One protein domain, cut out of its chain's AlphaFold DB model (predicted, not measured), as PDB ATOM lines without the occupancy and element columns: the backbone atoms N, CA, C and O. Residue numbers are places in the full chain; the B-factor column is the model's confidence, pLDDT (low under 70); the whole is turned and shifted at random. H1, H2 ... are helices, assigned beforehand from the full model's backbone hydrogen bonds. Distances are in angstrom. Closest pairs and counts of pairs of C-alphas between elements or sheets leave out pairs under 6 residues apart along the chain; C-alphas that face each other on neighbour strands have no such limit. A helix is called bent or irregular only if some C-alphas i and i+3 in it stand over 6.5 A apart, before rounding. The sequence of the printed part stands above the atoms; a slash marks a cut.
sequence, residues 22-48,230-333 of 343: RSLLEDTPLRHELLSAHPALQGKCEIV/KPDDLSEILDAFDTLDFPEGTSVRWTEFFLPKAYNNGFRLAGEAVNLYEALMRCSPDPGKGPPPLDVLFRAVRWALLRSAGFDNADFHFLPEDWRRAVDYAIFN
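Overview. This is residues 22 to 48 and 230 to 333 of the 343 residues of an uncharacterized protein of Cupriavidus neocaledonicus (UniProt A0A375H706). Four longer helices, H3, H6, H8 and H7, make a cluster in which each of the neighbours H3 and H6, H6 and H8, and H8 and H7 cross at a steep angle. The short helix H4 packs on one end of H3 and of H7, H5 follows it at a corner, and H1 and H2 lie beyond H4 at one end of the long axis; the link from H6 to H7 makes the opposite end. The printed part has 131 residues with eight named helices, H1 to H8 in order along the chain, and no named strand; the class is all helix, with 79 residues in named helices. It is compact, with a radius of gyration of the C-alphas of 14.4 A, and spans 46 by 31 by 26 A.

Along the chain. H1 is residues 22 to 25, beginning at C-alpha 22 at (-57.845, 52.402, -18.969). H2 is residues 29 to 37, 12.9 A long. After the cut come H3, residues 231 to 243, 18.5 A, then H4, residues 254 to 258, and H5, residues 260 to 264. H6 is residues 269 to 282, 19.9 A; it is irregular, with C-alphas 271 and 274 7.5 A apart. H7, the longest by residues, is residues 294 to 309, 22.6 A, beginning at C-alpha 294 at (-37.755, 50.996, 6.811). H8 is residues 320 to 332, 18.5 A, ending at C-alpha 332 at (-26.324, 56.940, -0.619).

Arrangement. H4 is the hub, touching four helices. H1 and H4 only just touch, with 3 pairs of C-alphas within 8 A, the closest Leu 25 and Phe 257 at 6.0 A. H1 and H2 touch only at the corner, C-alphas 24 and 31 being closest at 5.3 A; H2 and H3 are apart. H3 touches H4 with residues 241 to 243 alone, closest C-alphas Phe 241 and Trp 254, 5.0 A. H4 and H5 touch only at the corner, closest C-alphas 256 and 263, 5.4 A. H7 touches H4 with residues 305 to 309 alone, closest C-alphas Phe 258 and Ala 309, 5.2 A. H3 and H6 touch at a steep tilt of 39 degrees, opposite ways, closest C-alphas Leu 238 and Ala 270, 4.6 A. H6 touches H8 with residues 275 to 280 alone, at a steep tilt of 60 degrees, the same way, closest C-alphas Ala 279 and Arg 324, 5.0 A. H7 and H8 touch at a steep tilt of 53 degrees, opposite ways, closest C-alphas Ala 300 and Ala 326, 4.6 A. In H4, H5, H7 and H8 every O i to N i+4 pair is within hydrogen-bond range; in H2 it is 4 of 5, in H3 8 of 9 and in H6 7 of 10, and H1 is too short for such a pair.

Size, cuts and confidence. The C-alphas of Ser 23 and Gly 288, the two farthest apart, are 46.6 A apart. Residues 49 to 229 are not printed, and C-alphas 48 and 230 are 15.9 A apart across the cut. The link from H6 to H7 is long, with 11 residues. Mean pLDDT of the printed part is 86.8; residues 43 to 45, 285 to 290 and 333 are under 70.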
ATOM      1  N   ARG A  22     -58.714  52.141 -17.820       81.94
ATOM      2  CA  ARG A  22     -57.845  52.402 -18.969       81.94
ATOM      3  C   ARG A  22     -57.192  53.792 -18.918       81.94
ATOM      4  O   ARG A  22     -55.983  53.884 -19.078       81.94
ATOM      5  N   SER A  23     -57.948  54.847 -18.605       83.50
ATOM      6  CA  SER A  23     -57.400  56.212 -18.482       83.50
ATOM      7  C   SER A  23     -56.393  56.384 -17.339       83.50
ATOM      8  O   SER A  23     -55.591  57.310 -17.387       83.50
ATOM      9  N   LEU A  24     -56.419  55.499 -16.337       84.88
ATOM     10  CA  LEU A  24     -55.487  55.512 -15.203       84.88
ATOM     11  C   LEU A  24     -54.180  54.759 -15.496       84.88
ATOM     12  O   LEU A  24     -53.170  55.024 -14.853       84.88
ATOM     13  N   LEU A  25     -54.203  53.820 -16.448       86.62
ATOM     14  CA  LEU A  25     -53.076  52.935 -16.768       86.62
ATOM     15  C   LEU A  25     -52.379  53.287 -18.086       86.62
ATOM     16  O   LEU A  25     -51.237  52.885 -18.300       86.62
ATOM     17  N   GLU A  26     -53.043  54.012 -18.982       85.38
ATOM     18  CA  GLU A  26     -52.438  54.523 -20.213       85.38
ATOM     19  C   GLU A  26     -51.660  55.816 -19.962       85.38
ATOM     20  O   GLU A  26     -51.829  56.485 -18.944       85.38
ATOM     21  N   ASP A  27     -50.776  56.151 -20.894       83.50
ATOM     22  CA  ASP A  27     -50.046  57.415 -20.893       83.50
ATOM     23  C   ASP A  27     -51.017  58.581 -21.158       83.50
ATOM     24  O   ASP A  27     -51.389  58.876 -22.296       83.50
ATOM     25  N   THR A  28     -51.532  59.167 -20.075       85.12
ATOM     26  CA  THR A  28     -52.510  60.255 -20.100       85.12
ATOM     27  C   THR A  28     -52.094  61.375 -19.143       85.12
ATOM     28  O   THR A  28     -51.467  61.108 -18.113       85.12
ATOM     29  N   PRO A  29     -52.510  62.635 -19.394       83.81
ATOM     30  CA  PRO A  29     -52.253  63.741 -18.470       83.81
ATOM     31  C   PRO A  29     -52.757  63.472 -17.044       83.81
ATOM     32  O   PRO A  29     -52.098  63.835 -16.073       83.81
ATOM     33  N   LEU A  30     -53.895  62.779 -16.920       84.81
ATOM     34  CA  LEU A  30     -54.471  62.391 -15.634       84.81
ATOM     35  C   LEU A  30     -53.551  61.431 -14.870       84.81
ATOM     36  O   LEU A  30     -53.336  61.609 -13.673       84.81
ATOM     37  N   ARG A  31     -52.973  60.432 -15.550       85.81
ATOM     38  CA  ARG A  31     -52.010  59.511 -14.934       85.81
ATOM     39  C   ARG A  31     -50.757  60.248 -14.457       85.81
ATOM     40  O   ARG A  31     -50.249  59.934 -13.385       85.81
ATOM     41  N   HIS A  32     -50.280  61.238 -15.210       84.56
ATOM     42  CA  HIS A  32     -49.120  62.050 -14.822       84.56
ATOM     43  C   HIS A  32     -49.381  62.908 -13.580       84.56
ATOM     44  O   HIS A  32     -48.531  62.971 -12.691       84.56
ATOM     45  N   GLU A  33     -50.564  63.509 -13.468       85.50
ATOM     46  CA  GLU A  33     -50.974  64.219 -12.253       85.50
ATOM     47  C   GLU A  33     -51.051  63.255 -11.056       85.50
ATOM     48  O   GLU A  33     -50.432  63.486 -10.010       85.50
ATOM     49  N   LEU A  34     -51.722  62.118 -11.252       87.56
ATOM     50  CA  LEU A  34     -51.891  61.076 -10.243       87.56
ATOM     51  C   LEU A  34     -50.582  60.440  -9.787       87.56
ATOM     52  O   LEU A  34     -50.475  60.071  -8.621       87.56
ATOM     53  N   LEU A  35     -49.577  60.347 -10.659       86.81
ATOM     54  CA  LEU A  35     -48.254  59.851 -10.296       86.81
ATOM     55  C   LEU A  35     -47.692  60.664  -9.124       86.81
ATOM     56  O   LEU A  35     -47.294  60.088  -8.119       86.81
ATOM     57  N   SER A  36     -47.724  61.997  -9.204       82.69
ATOM     58  CA  SER A  36     -47.223  62.866  -8.127       82.69
ATOM     59  C   SER A  36     -48.034  62.750  -6.826       82.69
ATOM     60  O   SER A  36     -47.490  62.894  -5.727       82.69
ATOM     61  N   ALA A  37     -49.325  62.435  -6.947       86.44
ATOM     62  CA  ALA A  37     -50.230  62.209  -5.828       86.44
ATOM     63  C   ALA A  37     -50.172  60.772  -5.278       86.44
ATOM     64  O   ALA A  37     -50.763  60.505  -4.234       86.44
ATOM     65  N   HIS A  38     -49.461  59.855  -5.944       87.50
ATOM     66  CA  HIS A  38     -49.502  58.440  -5.610       87.50
ATOM     67  C   HIS A  38     -48.932  58.187  -4.197       87.50
ATOM     68  O   HIS A  38     -47.770  58.513  -3.934       87.50
ATOM     69  N   PRO A  39     -49.676  57.531  -3.291       86.00
ATOM     70  CA  PRO A  39     -49.279  57.294  -1.902       86.00
ATOM     71  C   PRO A  39     -47.951  56.551  -1.763       86.00
ATOM     72  O   PRO A  39     -47.114  56.928  -0.948       86.00
ATOM     73  N   ALA A  40     -47.705  55.560  -2.629       84.75
ATOM     74  CA  ALA A  40     -46.400  54.908  -2.739       84.75
ATOM     75  C   ALA A  40     -45.233  55.889  -2.910       84.75
ATOM     76  O   ALA A  40     -44.164  55.593  -2.395       84.75
ATOM     77  N   LEU A  41     -45.407  57.029  -3.592       81.56
ATOM     78  CA  LEU A  41     -44.367  58.048  -3.798       81.56
ATOM     79  C   LEU A  41     -44.369  59.129  -2.713       81.56
ATOM     80  O   LEU A  41     -43.337  59.754  -2.460       81.56
ATOM     81  N   GLN A  42     -45.493  59.321  -2.029       75.31
ATOM     82  CA  GLN A  42     -45.593  60.272  -0.932       75.31
ATOM     83  C   GLN A  42     -44.881  59.764   0.328       75.31
ATOM     84  O   GLN A  42     -44.968  58.602   0.722       75.31
ATOM     85  N   GLY A  43     -44.210  60.670   1.044       61.56
ATOM     86  CA  GLY A  43     -43.559  60.360   2.325       61.56
ATOM     87  C   GLY A  43     -44.517  59.920   3.443       61.56
ATOM     88  O   GLY A  43     -44.055  59.401   4.451       61.56
ATOM     89  N   LYS A  44     -45.833  60.097   3.263       59.47
ATOM     90  CA  LYS A  44     -46.888  59.797   4.250       59.47
ATOM     91  C   LYS A  44     -47.574  58.441   4.035       59.47
ATOM     92  O   LYS A  44     -48.691  58.242   4.489       59.47
ATOM     93  N   CYS A  45     -46.937  57.529   3.314       65.62
ATOM     94  CA  CYS A  45     -47.485  56.204   3.057       65.62
ATOM     95  C   CYS A  45     -47.632  55.399   4.365       65.62
ATOM     96  O   CYS A  45     -46.635  54.957   4.939       65.62
ATOM     97  N   GLU A  46     -48.863  55.219   4.844       71.81
ATOM     98  CA  GLU A  46     -49.183  54.481   6.074       71.81
ATOM     99  C   GLU A  46     -49.621  53.049   5.731       71.81
ATOM    100  O   GLU A  46     -50.788  52.680   5.821       71.81
ATOM    101  N   ILE A  47     -48.664  52.227   5.286       84.38
ATOM    102  CA  ILE A  47     -48.878  50.782   5.118       84.38
ATOM    103  C   ILE A  47     -48.869  50.109   6.492       84.38
ATOM    104  O   ILE A  47     -47.977  50.354   7.312       84.38
ATOM    105  N   VAL A  48     -49.816  49.195   6.722       89.31
ATOM    106  CA  VAL A  48     -49.830  48.336   7.914       89.31
ATOM    107  C   VAL A  48     -48.719  47.297   7.821       89.31
ATOM    108  O   VAL A  48     -48.922  46.177   7.355       89.31
ATOM    109  N   LYS A 230     -37.192  39.495   8.861       82.62
ATOM    110  CA  LYS A 230     -37.494  38.287   8.086       82.62
ATOM    111  C   LYS A 230     -37.865  38.633   6.641       82.62
ATOM    112  O   LYS A 230     -38.528  39.647   6.434       82.62
ATOM    113  N   PRO A 231     -37.533  37.775   5.659       84.56
ATOM    114  CA  PRO A 231     -38.024  37.916   4.285       84.56
ATOM    115  C   PRO A 231     -39.555  37.992   4.202       84.56
ATOM    116  O   PRO A 231     -40.089  38.799   3.447       84.56
ATOM    117  N   ASP A 232     -40.254  37.218   5.038       89.56
ATOM    118  CA  ASP A 232     -41.721  37.220   5.111       89.56
ATOM    119  C   ASP A 232     -42.282  38.602   5.472       89.56
ATOM    120  O   ASP A 232     -43.325  38.994   4.949       89.56
ATOM    121  N   ASP A 233     -41.563  39.386   6.291       90.06
ATOM    122  CA  ASP A 233     -41.995  40.745   6.624       90.06
ATOM    123  C   ASP A 233     -42.057  41.623   5.369       90.06
ATOM    124  O   ASP A 233     -42.961  42.444   5.220       90.06
ATOM    125  N   LEU A 234     -41.085  41.458   4.464       91.25
ATOM    126  CA  LEU A 234     -41.048  42.196   3.206       91.25
ATOM    127  C   LEU A 234     -42.144  41.706   2.280       91.25
ATOM    128  O   LEU A 234     -42.782  42.536   1.647       91.25
ATOM    129  N   SER A 235     -42.384  40.396   2.220       93.12
ATOM    130  CA  SER A 235     -43.469  39.849   1.406       93.12
ATOM    131  C   SER A 235     -44.805  40.481   1.779       93.12
ATOM    132  O   SER A 235     -45.525  40.911   0.888       93.12
ATOM    133  N   GLU A 236     -45.113  40.614   3.074       92.25
ATOM    134  CA  GLU A 236     -46.343  41.277   3.529       92.25
ATOM    135  C   GLU A 236     -46.375  42.777   3.194       92.25
ATOM    136  O   GLU A 236     -47.418  43.315   2.826       92.25
ATOM    137  N   ILE A 237     -45.243  43.480   3.314       92.12
ATOM    138  CA  ILE A 237     -45.169  44.910   2.971       92.12
ATOM    139  C   ILE A 237     -45.356  45.119   1.466       92.12
ATOM    140  O   ILE A 237     -46.042  46.054   1.063       92.12
ATOM    141  N   LEU A 238     -44.734  44.282   0.638       94.00
ATOM    142  CA  LEU A 238     -44.818  44.362  -0.818       94.00
ATOM    143  C   LEU A 238     -46.184  43.892  -1.333       94.00
ATOM    144  O   LEU A 238     -46.696  44.480  -2.279       94.00
ATOM    145  N   ASP A 239     -46.821  42.925  -0.671       94.81
ATOM    146  CA  ASP A 239     -48.200  42.517  -0.966       94.81
ATOM    147  C   ASP A 239     -49.196  43.671  -0.773       94.81
ATOM    148  O   ASP A 239     -50.148  43.813  -1.540       94.81
ATOM    149  N   ALA A 240     -48.931  44.594   0.158       92.00
ATOM    150  CA  ALA A 240     -49.726  45.816   0.266       92.00
ATOM    151  C   ALA A 240     -49.686  46.661  -1.024       92.00
ATOM    152  O   ALA A 240     -50.686  47.273  -1.381       92.00
ATOM    153  N   PHE A 241     -48.588  46.668  -1.785       92.88
ATOM    154  CA  PHE A 241     -48.554  47.349  -3.090       92.88
ATOM    155  C   PHE A 241     -49.381  46.602  -4.145       92.88
ATOM    156  O   PHE A 241     -49.972  47.216  -5.035       92.88
ATOM    157  N   ASP A 242     -49.452  45.279  -4.045       94.69
ATOM    158  CA  ASP A 242     -50.229  44.448  -4.963       94.69
ATOM    159  C   ASP A 242     -51.736  44.459  -4.656       94.69
ATOM    160  O   ASP A 242     -52.529  44.065  -5.517       94.69
ATOM    161  N   THR A 243     -52.133  44.919  -3.463       91.94
ATOM    162  CA  THR A 243     -53.513  44.867  -2.952       91.94
ATOM    163  C   THR A 243     -54.131  46.231  -2.644       91.94
ATOM    164  O   THR A 243     -55.353  46.346  -2.686       91.94
ATOM    165  N   LEU A 244     -53.368  47.287  -2.367       90.12
ATOM    166  CA  LEU A 244     -53.942  48.614  -2.135       90.12
ATOM    167  C   LEU A 244     -54.370  49.260  -3.452       90.12
ATOM    168  O   LEU A 244     -53.626  49.242  -4.434       90.12
ATOM    169  N   ASP A 245     -55.566  49.846  -3.453       90.06
ATOM    170  CA  ASP A 245     -56.108  50.553  -4.609       90.06
ATOM    171  C   ASP A 245     -55.594  52.003  -4.644       90.06
ATOM    172  O   ASP A 245     -55.501  52.673  -3.612       90.06
ATOM    173  N   PHE A 246     -55.273  52.509  -5.834       87.81
ATOM    174  CA  PHE A 246     -55.064  53.930  -6.082       87.81
ATOM    175  C   PHE A 246     -55.428  54.326  -7.529       87.81
ATOM    176  O   PHE A 246     -54.872  53.762  -8.471       87.81
ATOM    177  N   PRO A 247     -56.280  55.350  -7.725       87.25
ATOM    178  CA  PRO A 247     -57.054  56.045  -6.696       87.25
ATOM    179  C   PRO A 247     -58.036  55.116  -5.972       87.25
ATOM    180  O   PRO A 247     -58.434  54.076  -6.502       87.25
ATOM    181  N   GLU A 248     -58.408  55.462  -4.744       80.94
ATOM    182  CA  GLU A 248     -59.305  54.627  -3.945       80.94
ATOM    183  C   GLU A 248     -60.645  54.393  -4.669       80.94
ATOM    184  O   GLU A 248     -61.194  55.289  -5.316       80.94
ATOM    185  N   GLY A 249     -61.141  53.155  -4.625       79.19
ATOM    186  CA  GLY A 249     -62.368  52.749  -5.316       79.19
ATOM    187  C   GLY A 249     -62.227  52.484  -6.822       79.19
ATOM    188  O   GLY A 249     -63.219  52.134  -7.459       79.19
ATOM    189  N   THR A 250     -61.028  52.607  -7.410       81.25
ATOM    190  CA  THR A 250     -60.804  52.374  -8.855       81.25
ATOM    191  C   THR A 250     -60.343  50.953  -9.207       81.25
ATOM    192  O   THR A 250     -60.207  50.631 -10.391       81.25
ATOM    193  N   SER A 251     -60.102  50.089  -8.208       86.19
ATOM    194  CA  SER A 251     -59.560  48.725  -8.379       86.19
ATOM    195  C   SER A 251     -58.244  48.654  -9.174       86.19
ATOM    196  O   SER A 251     -57.895  47.598  -9.717       86.19
ATOM    197  N   VAL A 252     -57.538  49.782  -9.301       90.75
ATOM    198  CA  VAL A 252     -56.173  49.856  -9.820       90.75
ATOM    199  C   VAL A 252     -55.238  49.666  -8.647       90.75
ATOM    200  O   VAL A 252     -55.240  50.482  -7.730       90.75
ATOM    201  N   ARG A 253     -54.449  48.595  -8.662       93.56
ATOM    202  CA  ARG A 253     -53.494  48.330  -7.576       93.56
ATOM    203  C   ARG A 253     -52.267  49.219  -7.713       93.56
ATOM    204  O   ARG A 253     -51.936  49.630  -8.823       93.56
ATOM    205  N   TRP A 254     -51.542  49.476  -6.629       93.25
ATOM    206  CA  TRP A 254     -50.339  50.312  -6.716       93.25
ATOM    207  C   TRP A 254     -49.302  49.715  -7.665       93.25
ATOM    208  O   TRP A 254     -48.819  50.415  -8.547       93.25
ATOM    209  N   THR A 255     -48.993  48.419  -7.553       94.62
ATOM    210  CA  THR A 255     -48.067  47.760  -8.492       94.62
ATOM    211  C   THR A 255     -48.568  47.854  -9.935       94.62
ATOM    212  O   THR A 255     -47.787  48.137 -10.841       94.62
ATOM    213  N   GLU A 256     -49.875  47.682 -10.150       95.19
ATOM    214  CA  GLU A 256     -50.512  47.801 -11.466       95.19
ATOM    215  C   GLU A 256     -50.407  49.221 -12.036       95.19
ATOM    216  O   GLU A 256     -50.188  49.385 -13.234       95.19
ATOM    217  N   PHE A 257     -50.507  50.251 -11.193       93.44
ATOM    218  CA  PHE A 257     -50.357  51.642 -11.609       93.44
ATOM    219  C   PHE A 257     -48.978  51.911 -12.231       93.44
ATOM    220  O   PHE A 257     -48.874  52.656 -13.210       93.44
ATOM    221  N   PHE A 258     -47.914  51.294 -11.702       92.56
ATOM    222  CA  PHE A 258     -46.552  51.440 -12.235       92.56
ATOM    223  C   PHE A 258     -46.248  50.477 -13.387       92.56
ATOM    224  O   PHE A 258     -45.595  50.878 -14.349       92.56
ATOM    225  N   LEU A 259     -46.717  49.230 -13.302       94.06
ATOM    226  CA  LEU A 259     -46.386  48.141 -14.225       94.06
ATOM    227  C   LEU A 259     -47.656  47.462 -14.772       94.06
ATOM    228  O   LEU A 259     -47.893  46.283 -14.490       94.06
ATOM    229  N   PRO A 260     -48.518  48.178 -15.521       94.44
ATOM    230  CA  PRO A 260     -49.819  47.653 -15.927       94.44
ATOM    231  C   PRO A 260     -49.722  46.399 -16.800       94.44
ATOM    232  O   PRO A 260     -50.513  45.468 -16.626       94.44
ATOM    233  N   LYS A 261     -48.759  46.333 -17.731       94.50
ATOM    234  CA  LYS A 261     -48.611  45.177 -18.628       94.50
ATOM    235  C   LYS A 261     -48.081  43.965 -17.875       94.50
ATOM    236  O   LYS A 261     -48.645  42.882 -18.024       94.50
ATOM    237  N   ALA A 262     -47.044  44.147 -17.060       95.94
ATOM    238  CA  ALA A 262     -46.478  43.068 -16.257       95.94
ATOM    239  C   ALA A 262     -47.505  42.525 -15.251       95.94
ATOM    240  O   ALA A 262     -47.703  41.314 -15.145       95.94
ATOM    241  N   TYR A 263     -48.205  43.417 -14.539       95.75
ATOM    242  CA  TYR A 263     -49.189  43.038 -13.522       95.75
ATOM    243  C   TYR A 263     -50.337  42.218 -14.122       95.75
ATOM    244  O   TYR A 263     -50.748  41.203 -13.547       95.75
ATOM    245  N   ASN A 264     -50.816  42.616 -15.307       94.94
ATOM    246  CA  ASN A 264     -51.841  41.884 -16.050       94.94
ATOM    247  C   ASN A 264     -51.349  40.511 -16.553       94.94
ATOM    248  O   ASN A 264     -52.162  39.608 -16.727       94.94
ATOM    249  N   ASN A 265     -50.035  40.328 -16.726       96.00
ATOM    250  CA  ASN A 265     -49.415  39.034 -17.035       96.00
ATOM    251  C   ASN A 265     -49.023  38.220 -15.782       96.00
ATOM    252  O   ASN A 265     -48.332  37.210 -15.880       96.00
ATOM    253  N   GLY A 266     -49.463  38.639 -14.590       95.69
ATOM    254  CA  GLY A 266     -49.259  37.899 -13.341       95.69
ATOM    255  C   GLY A 266     -48.064  38.344 -12.499       95.69
ATOM    256  O   GLY A 266     -47.844  37.758 -11.440       95.69
ATOM    257  N   PHE A 267     -47.327  39.389 -12.894       96.50
ATOM    258  CA  PHE A 267     -46.270  39.959 -12.052       96.50
ATOM    259  C   PHE A 267     -46.845  40.474 -10.724       96.50
ATOM    260  O   PHE A 267     -47.868  41.164 -10.705       96.50
ATOM    261  N   ARG A 268     -46.174  40.168  -9.611       96.31
ATOM    262  CA  ARG A 268     -46.521  40.644  -8.266       96.31
ATOM    263  C   ARG A 268     -45.261  41.095  -7.553       96.31
ATOM    264  O   ARG A 268     -44.275  40.360  -7.532       96.31
ATOM    265  N   LEU A 269     -45.306  42.281  -6.956       95.56
ATOM    266  CA  LEU A 269     -44.170  42.844  -6.239       95.56
ATOM    267  C   LEU A 269     -43.817  42.013  -4.999       95.56
ATOM    268  O   LEU A 269     -42.640  41.872  -4.681       95.56
ATOM    269  N   ALA A 270     -44.805  41.396  -4.346       95.62
ATOM    270  CA  ALA A 270     -44.598  40.473  -3.231       95.62
ATOM    271  C   ALA A 270     -43.634  39.322  -3.568       95.62
ATOM    272  O   ALA A 270     -42.859  38.895  -2.712       95.62
ATOM    273  N   GLY A 271     -43.617  38.867  -4.827       94.31
ATOM    274  CA  GLY A 271     -42.704  37.822  -5.301       94.31
ATOM    275  C   GLY A 271     -41.222  38.214  -5.255       94.31
ATOM    276  O   GLY A 271     -40.358  37.343  -5.234       94.31
ATOM    277  N   GLU A 272     -40.914  39.509  -5.173       95.00
ATOM    278  CA  GLU A 272     -39.548  40.043  -5.138       95.00
ATOM    279  C   GLU A 272     -38.976  40.184  -3.718       95.00
ATOM    280  O   GLU A 272     -37.842  40.641  -3.545       95.00
ATOM    281  N   ALA A 273     -39.728  39.783  -2.688       93.31
ATOM    282  CA  ALA A 273     -39.344  39.959  -1.287       93.31
ATOM    283  C   ALA A 273     -37.965  39.375  -0.953       93.31
ATOM    284  O   ALA A 273     -37.177  40.018  -0.260       93.31
ATOM    285  N   VAL A 274     -37.647  38.183  -1.471       92.00
ATOM    286  CA  VAL A 274     -36.353  37.521  -1.235       92.00
ATOM    287  C   VAL A 274     -35.211  38.299  -1.892       92.00
ATOM    288  O   VAL A 274     -34.222  38.599  -1.227       92.00
ATOM    289  N   ASN A 275     -35.366  38.691  -3.160       92.69
ATOM    290  CA  ASN A 275     -34.347  39.443  -3.900       92.69
ATOM    291  C   ASN A 275     -34.059  40.799  -3.241       92.69
ATOM    292  O   ASN A 275     -32.901  41.188  -3.071       92.69
ATOM    293  N   LEU A 276     -35.115  41.502  -2.823       92.44
ATOM    294  CA  LEU A 276     -34.993  42.769  -2.113       92.44
ATOM    295  C   LEU A 276     -34.357  42.582  -0.730       92.44
ATOM    296  O   LEU A 276     -33.477  43.356  -0.357       92.44
ATOM    297  N   TYR A 277     -34.746  41.547   0.019       91.12
ATOM    298  CA  TYR A 277     -34.144  41.249   1.318       91.12
ATOM    299  C   TYR A 277     -32.640  40.981   1.196       91.12
ATOM    300  O   TYR A 277     -31.846  41.546   1.949       91.12
ATOM    301  N   GLU A 278     -32.224  40.180   0.215       89.81
ATOM    302  CA  GLU A 278     -30.805  39.935  -0.047       89.81
ATOM    303  C   GLU A 278     -30.050  41.218  -0.407       89.81
ATOM    304  O   GLU A 278     -28.951  41.443   0.106       89.81
ATOM    305  N   ALA A 279     -30.631  42.076  -1.250       90.62
ATOM    306  CA  ALA A 279     -30.033  43.361  -1.602       90.62
ATOM    307  C   ALA A 279     -29.860  44.264  -0.367       90.62
ATOM    308  O   ALA A 279     -28.783  44.816  -0.147       90.62
ATOM    309  N   LEU A 280     -30.884  44.351   0.484       89.00
ATOM    310  CA  LEU A 280     -30.854  45.117   1.733       89.00
ATOM    311  C   LEU A 280     -29.777  44.619   2.702       89.00
ATOM    312  O   LEU A 280     -29.069  45.427   3.299       89.00
ATOM    313  N   MET A 281     -29.622  43.301   2.830       86.44
ATOM    314  CA  MET A 281     -28.598  42.709   3.693       86.44
ATOM    315  C   MET A 281     -27.180  42.927   3.155       86.44
ATOM    316  O   MET A 281     -26.265  43.166   3.941       86.44
ATOM    317  N   ARG A 282     -26.982  42.862   1.832       84.12
ATOM    318  CA  ARG A 282     -25.663  43.049   1.197       84.12
ATOM    319  C   ARG A 282     -25.193  44.498   1.205       84.12
ATOM    320  O   ARG A 282     -24.001  44.737   1.360       84.12
ATOM    321  N   CYS A 283     -26.110  45.442   1.027       76.25
ATOM    322  CA  CYS A 283     -25.796  46.868   0.985       76.25
ATOM    323  C   CYS A 283     -25.808  47.522   2.377       76.25
ATOM    324  O   CYS A 283     -25.607  48.731   2.479       76.25
ATOM    325  N   SER A 284     -26.051  46.756   3.450       72.19
ATOM    326  CA  SER A 284     -26.053  47.290   4.811       72.19
ATOM    327  C   SER A 284     -24.663  47.838   5.173       72.19
ATOM    328  O   SER A 284     -23.677  47.103   5.063       72.19
ATOM    329  N   PRO A 285     -24.553  49.105   5.617       65.88
ATOM    330  CA  PRO A 285     -23.269  49.707   5.976       65.88
ATOM    331  C   PRO A 285     -22.626  49.050   7.205       65.88
ATOM    332  O   PRO A 285     -21.410  49.114   7.352       65.88
ATOM    333  N   ASP A 286     -23.425  48.385   8.049       68.06
ATOM    334  CA  ASP A 286     -22.978  47.654   9.235       68.06
ATOM    335  C   ASP A 286     -23.326  46.155   9.106       68.06
ATOM    336  O   ASP A 286     -24.422  45.727   9.499       68.06
ATOM    337  N   PRO A 287     -22.402  45.323   8.586       57.78
ATOM    338  CA  PRO A 287     -22.613  43.884   8.471       57.78
ATOM    339  C   PRO A 287     -22.913  43.273   9.848       57.78
ATOM    340  O   PRO A 287     -22.116  43.386  10.776       57.78
ATOM    341  N   GLY A 288     -24.071  42.621   9.988       59.31
ATOM    342  CA  GLY A 288     -24.482  41.938  11.224       59.31
ATOM    343  C   GLY A 288     -25.475  42.693  12.118       59.31
ATOM    344  O   GLY A 288     -25.958  42.100  13.078       59.31
ATOM    345  N   LYS A 289     -25.851  43.942  11.799       66.12
ATOM    346  CA  LYS A 289     -26.893  44.694  12.540       66.12
ATOM    347  C   LYS A 289     -28.323  44.526  11.995       66.12
ATOM    348  O   LYS A 289     -29.235  45.207  12.453       66.12
ATOM    349  N   GLY A 290     -28.525  43.597  11.060       67.75
ATOM    350  CA  GLY A 290     -29.810  43.384  10.387       67.75
ATOM    351  C   GLY A 290     -30.004  44.286   9.160       67.75
ATOM    352  O   GLY A 290     -29.068  44.986   8.756       67.75
ATOM    353  N   PRO A 291     -31.186  44.233   8.522       72.44
ATOM    354  CA  PRO A 291     -31.492  45.069   7.367       72.44
ATOM    355  C   PRO A 291     -31.537  46.557   7.760       72.44
ATOM    356  O   PRO A 291     -31.764  46.889   8.928       72.44
ATOM    357  N   PRO A 292     -31.329  47.469   6.795       78.25
ATOM    358  CA  PRO A 292     -31.382  48.899   7.043       78.25
ATOM    359  C   PRO A 292     -32.803  49.342   7.446       78.25
ATOM    360  O   PRO A 292     -33.766  48.576   7.318       78.25
ATOM    361  N   PRO A 293     -32.961  50.585   7.935       80.44
ATOM    362  CA  PRO A 293     -34.249  51.069   8.416       80.44
ATOM    363  C   PRO A 293     -35.334  51.100   7.318       80.44
ATOM    364  O   PRO A 293     -35.047  51.098   6.119       80.44
ATOM    365  N   LEU A 294     -36.609  51.131   7.727       84.44
ATOM    366  CA  LEU A 294     -37.755  50.996   6.811       84.44
ATOM    367  C   LEU A 294     -37.847  52.092   5.740       84.44
ATOM    368  O   LEU A 294     -38.396  51.855   4.666       84.44
ATOM    369  N   ASP A 295     -37.326  53.288   5.994       83.25
ATOM    370  CA  ASP A 295     -37.292  54.359   4.996       83.25
ATOM    371  C   ASP A 295     -36.408  54.004   3.792       83.25
ATOM    372  O   ASP A 295     -36.776  54.318   2.659       83.25
ATOM    373  N   VAL A 296     -35.290  53.304   4.019       86.75
ATOM    374  CA  VAL A 296     -34.410  52.784   2.967       86.75
ATOM    375  C   VAL A 296     -35.165  51.762   2.126       86.75
ATOM    376  O   VAL A 296     -35.143  51.861   0.900       86.75
ATOM    377  N   LEU A 297     -35.899  50.843   2.765       88.88
ATOM    378  CA  LEU A 297     -36.770  49.880   2.080       88.88
ATOM    379  C   LEU A 297     -37.781  50.602   1.175       88.88
ATOM    380  O   LEU A 297     -37.810  50.363  -0.031       88.88
ATOM    381  N   PHE A 298     -38.590  51.510   1.731       88.75
ATOM    382  CA  PHE A 298     -39.619  52.210   0.957       88.75
ATOM    383  C   PHE A 298     -39.022  53.058  -0.165       88.75
ATOM    384  O   PHE A 298     -39.579  53.117  -1.259       88.75
ATOM    385  N   ARG A 299     -37.873  53.696   0.068       88.56
ATOM    386  CA  ARG A 299     -37.171  54.467  -0.958       88.56
ATOM    387  C   ARG A 299     -36.623  53.580  -2.076       88.56
ATOM    388  O   ARG A 299     -36.741  53.968  -3.237       88.56
ATOM    389  N   ALA A 300     -36.081  52.408  -1.752       91.00
ATOM    390  CA  ALA A 300     -35.623  51.440  -2.745       91.00
ATOM    391  C   ALA A 300     -36.794  50.944  -3.604       91.00
ATOM    392  O   ALA A 300     -36.718  50.998  -4.828       91.00
ATOM    393  N   VAL A 301     -37.916  50.565  -2.981       92.31
ATOM    394  CA  VAL A 301     -39.135  50.145  -3.694       92.31
ATOM    395  C   VAL A 301     -39.655  51.253  -4.613       92.31
ATOM    396  O   VAL A 301     -39.906  51.002  -5.790       92.31
ATOM    397  N   ARG A 302     -39.745  52.498  -4.124       90.06
ATOM    398  CA  ARG A 302     -40.146  53.663  -4.938       90.06
ATOM    399  C   ARG A 302     -39.263  53.838  -6.161       90.06
ATOM    400  O   ARG A 302     -39.765  54.018  -7.266       90.06
ATOM    401  N   TRP A 303     -37.949  53.807  -5.959       89.88
ATOM    402  CA  TRP A 303     -36.995  53.985  -7.043       89.88
ATOM    403  C   TRP A 303     -37.099  52.854  -8.069       89.88
ATOM    404  O   TRP A 303     -37.117  53.125  -9.269       89.88
ATOM    405  N   ALA A 304     -37.221  51.608  -7.602       91.81
ATOM    406  CA  ALA A 304     -37.374  50.435  -8.452       91.81
ATOM    407  C   ALA A 304     -38.646  50.534  -9.308       91.81
ATOM    408  O   ALA A 304     -38.562  50.411 -10.525       91.81
ATOM    409  N   LEU A 305     -39.797  50.852  -8.705       91.38
ATOM    410  CA  LEU A 305     -41.062  51.016  -9.428       91.38
ATOM    411  C   LEU A 305     -41.007  52.161 -10.446       91.38
ATOM    412  O   LEU A 305     -41.377  51.967 -11.602       91.38
ATOM    413  N   LEU A 306     -40.492  53.333 -10.055       89.12
ATOM    414  CA  LEU A 306     -40.369  54.488 -10.952       89.12
ATOM    415  C   LEU A 306     -39.471  54.198 -12.152       89.12
ATOM    416  O   LEU A 306     -39.795  54.570 -13.277       89.12
ATOM    417  N   ARG A 307     -38.336  53.536 -11.921       88.62
ATOM    418  CA  ARG A 307     -37.421  53.156 -12.996       88.62
ATOM    419  C   ARG A 307     -38.056  52.123 -13.920       88.62
ATOM    420  O   ARG A 307     -37.951  52.264 -15.135       88.62
ATOM    421  N   SER A 308     -38.684  51.100 -13.352       90.12
ATOM    422  CA  SER A 308     -39.255  49.983 -14.104       90.12
ATOM    423  C   SER A 308     -40.493  50.367 -14.903       90.12
ATOM    424  O   SER A 308     -40.735  49.764 -15.943       90.12
ATOM    425  N   ALA A 309     -41.222  51.411 -14.497       87.38
ATOM    426  CA  ALA A 309     -42.367  51.922 -15.248       87.38
ATOM    427  C   ALA A 309     -42.006  52.301 -16.702       87.38
ATOM    428  O   ALA A 309     -42.808  52.105 -17.610       87.38
ATOM    429  N   GLY A 310     -40.770  52.757 -16.953       84.62
ATOM    430  CA  GLY A 310     -40.263  53.032 -18.306       84.62
ATOM    431  C   GLY A 310     -39.920  51.789 -19.144       84.62
ATOM    432  O   GLY A 310     -39.669  51.912 -20.341       84.62
ATOM    433  N   PHE A 311     -39.901  50.601 -18.536       88.25
ATOM    434  CA  PHE A 311     -39.570  49.319 -19.172       88.25
ATOM    435  C   PHE A 311     -40.729  48.308 -19.101       88.25
ATOM    436  O   PHE A 311     -40.526  47.126 -19.389       88.25
ATOM    437  N   ASP A 312     -41.934  48.758 -18.732       91.81
ATOM    438  CA  ASP A 312     -43.099  47.893 -18.537       91.81
ATOM    439  C   ASP A 312     -43.461  47.110 -19.811       91.81
ATOM    440  O   ASP A 312     -43.729  47.663 -20.888       91.81
ATOM    441  N   ASN A 313     -43.478  45.788 -19.668       93.62
ATOM    442  CA  ASN A 313     -43.830  44.823 -20.696       93.62
ATOM    443  C   ASN A 313     -44.373  43.542 -20.039       93.62
ATOM    444  O   ASN A 313     -44.237  43.358 -18.833       93.62
ATOM    445  N   ALA A 314     -45.008  42.664 -20.821       94.06
ATOM    446  CA  ALA A 314     -45.656  41.467 -20.281       94.06
ATOM    447  C   ALA A 314     -44.667  40.506 -19.591       94.06
ATOM    448  O   ALA A 314     -45.007  39.926 -18.565       94.06
ATOM    449  N   ASP A 315     -43.440  40.388 -20.100       93.88
ATOM    450  CA  ASP A 315     -42.404  39.479 -19.589       93.88
ATOM    451  C   ASP A 315     -41.441  40.171 -18.604       93.88
ATOM    452  O   ASP A 315     -40.339  39.681 -18.321       93.88
ATOM    453  N   PHE A 316     -41.835  41.343 -18.094       94.00
ATOM    454  CA  PHE A 316     -41.034  42.112 -17.157       94.00
ATOM    455  C   PHE A 316     -40.780  41.309 -15.875       94.00
ATOM    456  O   PHE A 316     -41.692  40.759 -15.258       94.00
ATOM    457  N   HIS A 317     -39.522  41.302 -15.453       92.19
ATOM    458  CA  HIS A 317     -39.072  40.767 -14.180       92.19
ATOM    459  C   HIS A 317     -37.905  41.619 -13.685       92.19
ATOM    460  O   HIS A 317     -37.133  42.152 -14.488       92.19
ATOM    461  N   PHE A 318     -37.770  41.752 -12.368       91.75
ATOM    462  CA  PHE A 318     -36.605  42.413 -11.797       91.75
ATOM    463  C   PHE A 318     -35.395  41.485 -11.869       91.75
ATOM    464  O   PHE A 318     -35.480  40.291 -11.575       91.75
ATOM    465  N   LEU A 319     -34.237  42.037 -12.225       90.31
ATOM    466  CA  LEU A 319     -32.974  41.344 -12.020       90.31
ATOM    467  C   LEU A 319     -32.489  41.615 -10.587       90.31
ATOM    468  O   LEU A 319     -32.694  42.718 -10.072       90.31
ATOM    469  N   PRO A 320     -31.762  40.686  -9.937       87.44
ATOM    470  CA  PRO A 320     -31.185  40.931  -8.607       87.44
ATOM    471  C   PRO A 320     -30.339  42.216  -8.531       87.44
ATOM    472  O   PRO A 320     -30.279  42.902  -7.511       87.44
ATOM    473  N   GLU A 321     -29.708  42.571  -9.648       87.81
ATOM    474  CA  GLU A 321     -28.918  43.787  -9.820       87.81
ATOM    475  C   GLU A 321     -29.759  45.078  -9.764       87.81
ATOM    476  O   GLU A 321     -29.258  46.118  -9.332       87.81
ATOM    477  N   ASP A 322     -31.032  45.035 -10.163       90.75
ATOM    478  CA  ASP A 322     -31.926  46.194 -10.093       90.75
ATOM    479  C   ASP A 322     -32.245  46.549  -8.640       90.75
ATOM    480  O   ASP A 322     -32.183  47.725  -8.268       90.75
ATOM    481  N   TRP A 323     -32.480  45.539  -7.796       92.81
ATOM    482  CA  TRP A 323     -32.674  45.732  -6.359       92.81
ATOM    483  C   TRP A 323     -31.415  46.235  -5.666       92.81
ATOM    484  O   TRP A 323     -31.499  47.147  -4.845       92.81
ATOM    485  N   ARG A 324     -30.237  45.724  -6.044       89.81
ATOM    486  CA  ARG A 324     -28.958  46.241  -5.537       89.81
ATOM    487  C   ARG A 324     -28.810  47.736  -5.815       89.81
ATOM    488  O   ARG A 324     -28.552  48.507  -4.897       89.81
ATOM    489  N   ARG A 325     -29.060  48.167  -7.056       88.88
ATOM    490  CA  ARG A 325     -29.012  49.591  -7.435       88.88
ATOM    491  C   ARG A 325     -30.056  50.427  -6.701       88.88
ATOM    492  O   ARG A 325     -29.758  51.554  -6.314       88.88
ATOM    493  N   ALA A 326     -31.260  49.890  -6.515       91.06
ATOM    494  CA  ALA A 326     -32.331  50.569  -5.796       91.06
ATOM    495  C   ALA A 326     -31.964  50.813  -4.324       91.06
ATOM    496  O   ALA A 326     -32.173  51.911  -3.807       91.06
ATOM    497  N   VAL A 327     -31.377  49.811  -3.665       90.56
ATOM    498  CA  VAL A 327     -30.912  49.917  -2.278       90.56
ATOM    499  C   VAL A 327     -29.704  50.849  -2.172       90.56
ATOM    500  O   VAL A 327     -29.712  51.739  -1.322       90.56
ATOM    501  N   ASP A 328     -28.717  50.732  -3.065       88.19
ATOM    502  CA  ASP A 328     -27.566  51.646  -3.109       88.19
ATOM    503  C   ASP A 328     -28.024  53.103  -3.277       88.19
ATOM    504  O   ASP A 328     -27.569  53.999  -2.562       88.19
ATOM    505  N   TYR A 329     -28.978  53.355  -4.179       87.19
ATOM    506  CA  TYR A 329     -29.576  54.679  -4.342       87.19
ATOM    507  C   TYR A 329     -30.246  55.162  -3.052       87.19
ATOM    508  O   TYR A 329     -30.080  56.322  -2.663       87.19
ATOM    509  N   ALA A 330     -30.996  54.278  -2.390       87.88
ATOM    510  CA  ALA A 330     -31.737  54.613  -1.186       87.88
ATOM    511  C   ALA A 330     -30.826  54.990  -0.007       87.88
ATOM    512  O   ALA A 330     -31.159  55.932   0.719       87.88
ATOM    513  N   ILE A 331     -29.690  54.300   0.140       84.81
ATOM    514  CA  ILE A 331     -28.693  54.526   1.196       84.81
ATOM    515  C   ILE A 331     -27.849  55.771   0.909       84.81
ATOM    516  O   ILE A 331     -27.699  56.628   1.778       84.81
ATOM    517  N   PHE A 332     -27.312  55.903  -0.306       79.94
ATOM    518  CA  PHE A 332     -26.324  56.940  -0.619       79.94
ATOM    519  C   PHE A 332     -26.914  58.237  -1.194       79.94
ATOM    520  O   PHE A 332     -26.158  59.083  -1.667       79.94
ATOM    521  N   ASN A 333     -28.241  58.423  -1.156       65.88
ATOM    522  CA  ASN A 333     -28.914  59.657  -1.593       65.88
ATOM    523  C   ASN A 333     -28.488  60.139  -3.001       65.88
ATOM    524  O   ASN A 333     -28.304  61.332  -3.232       65.88
TER     525      ASN A 333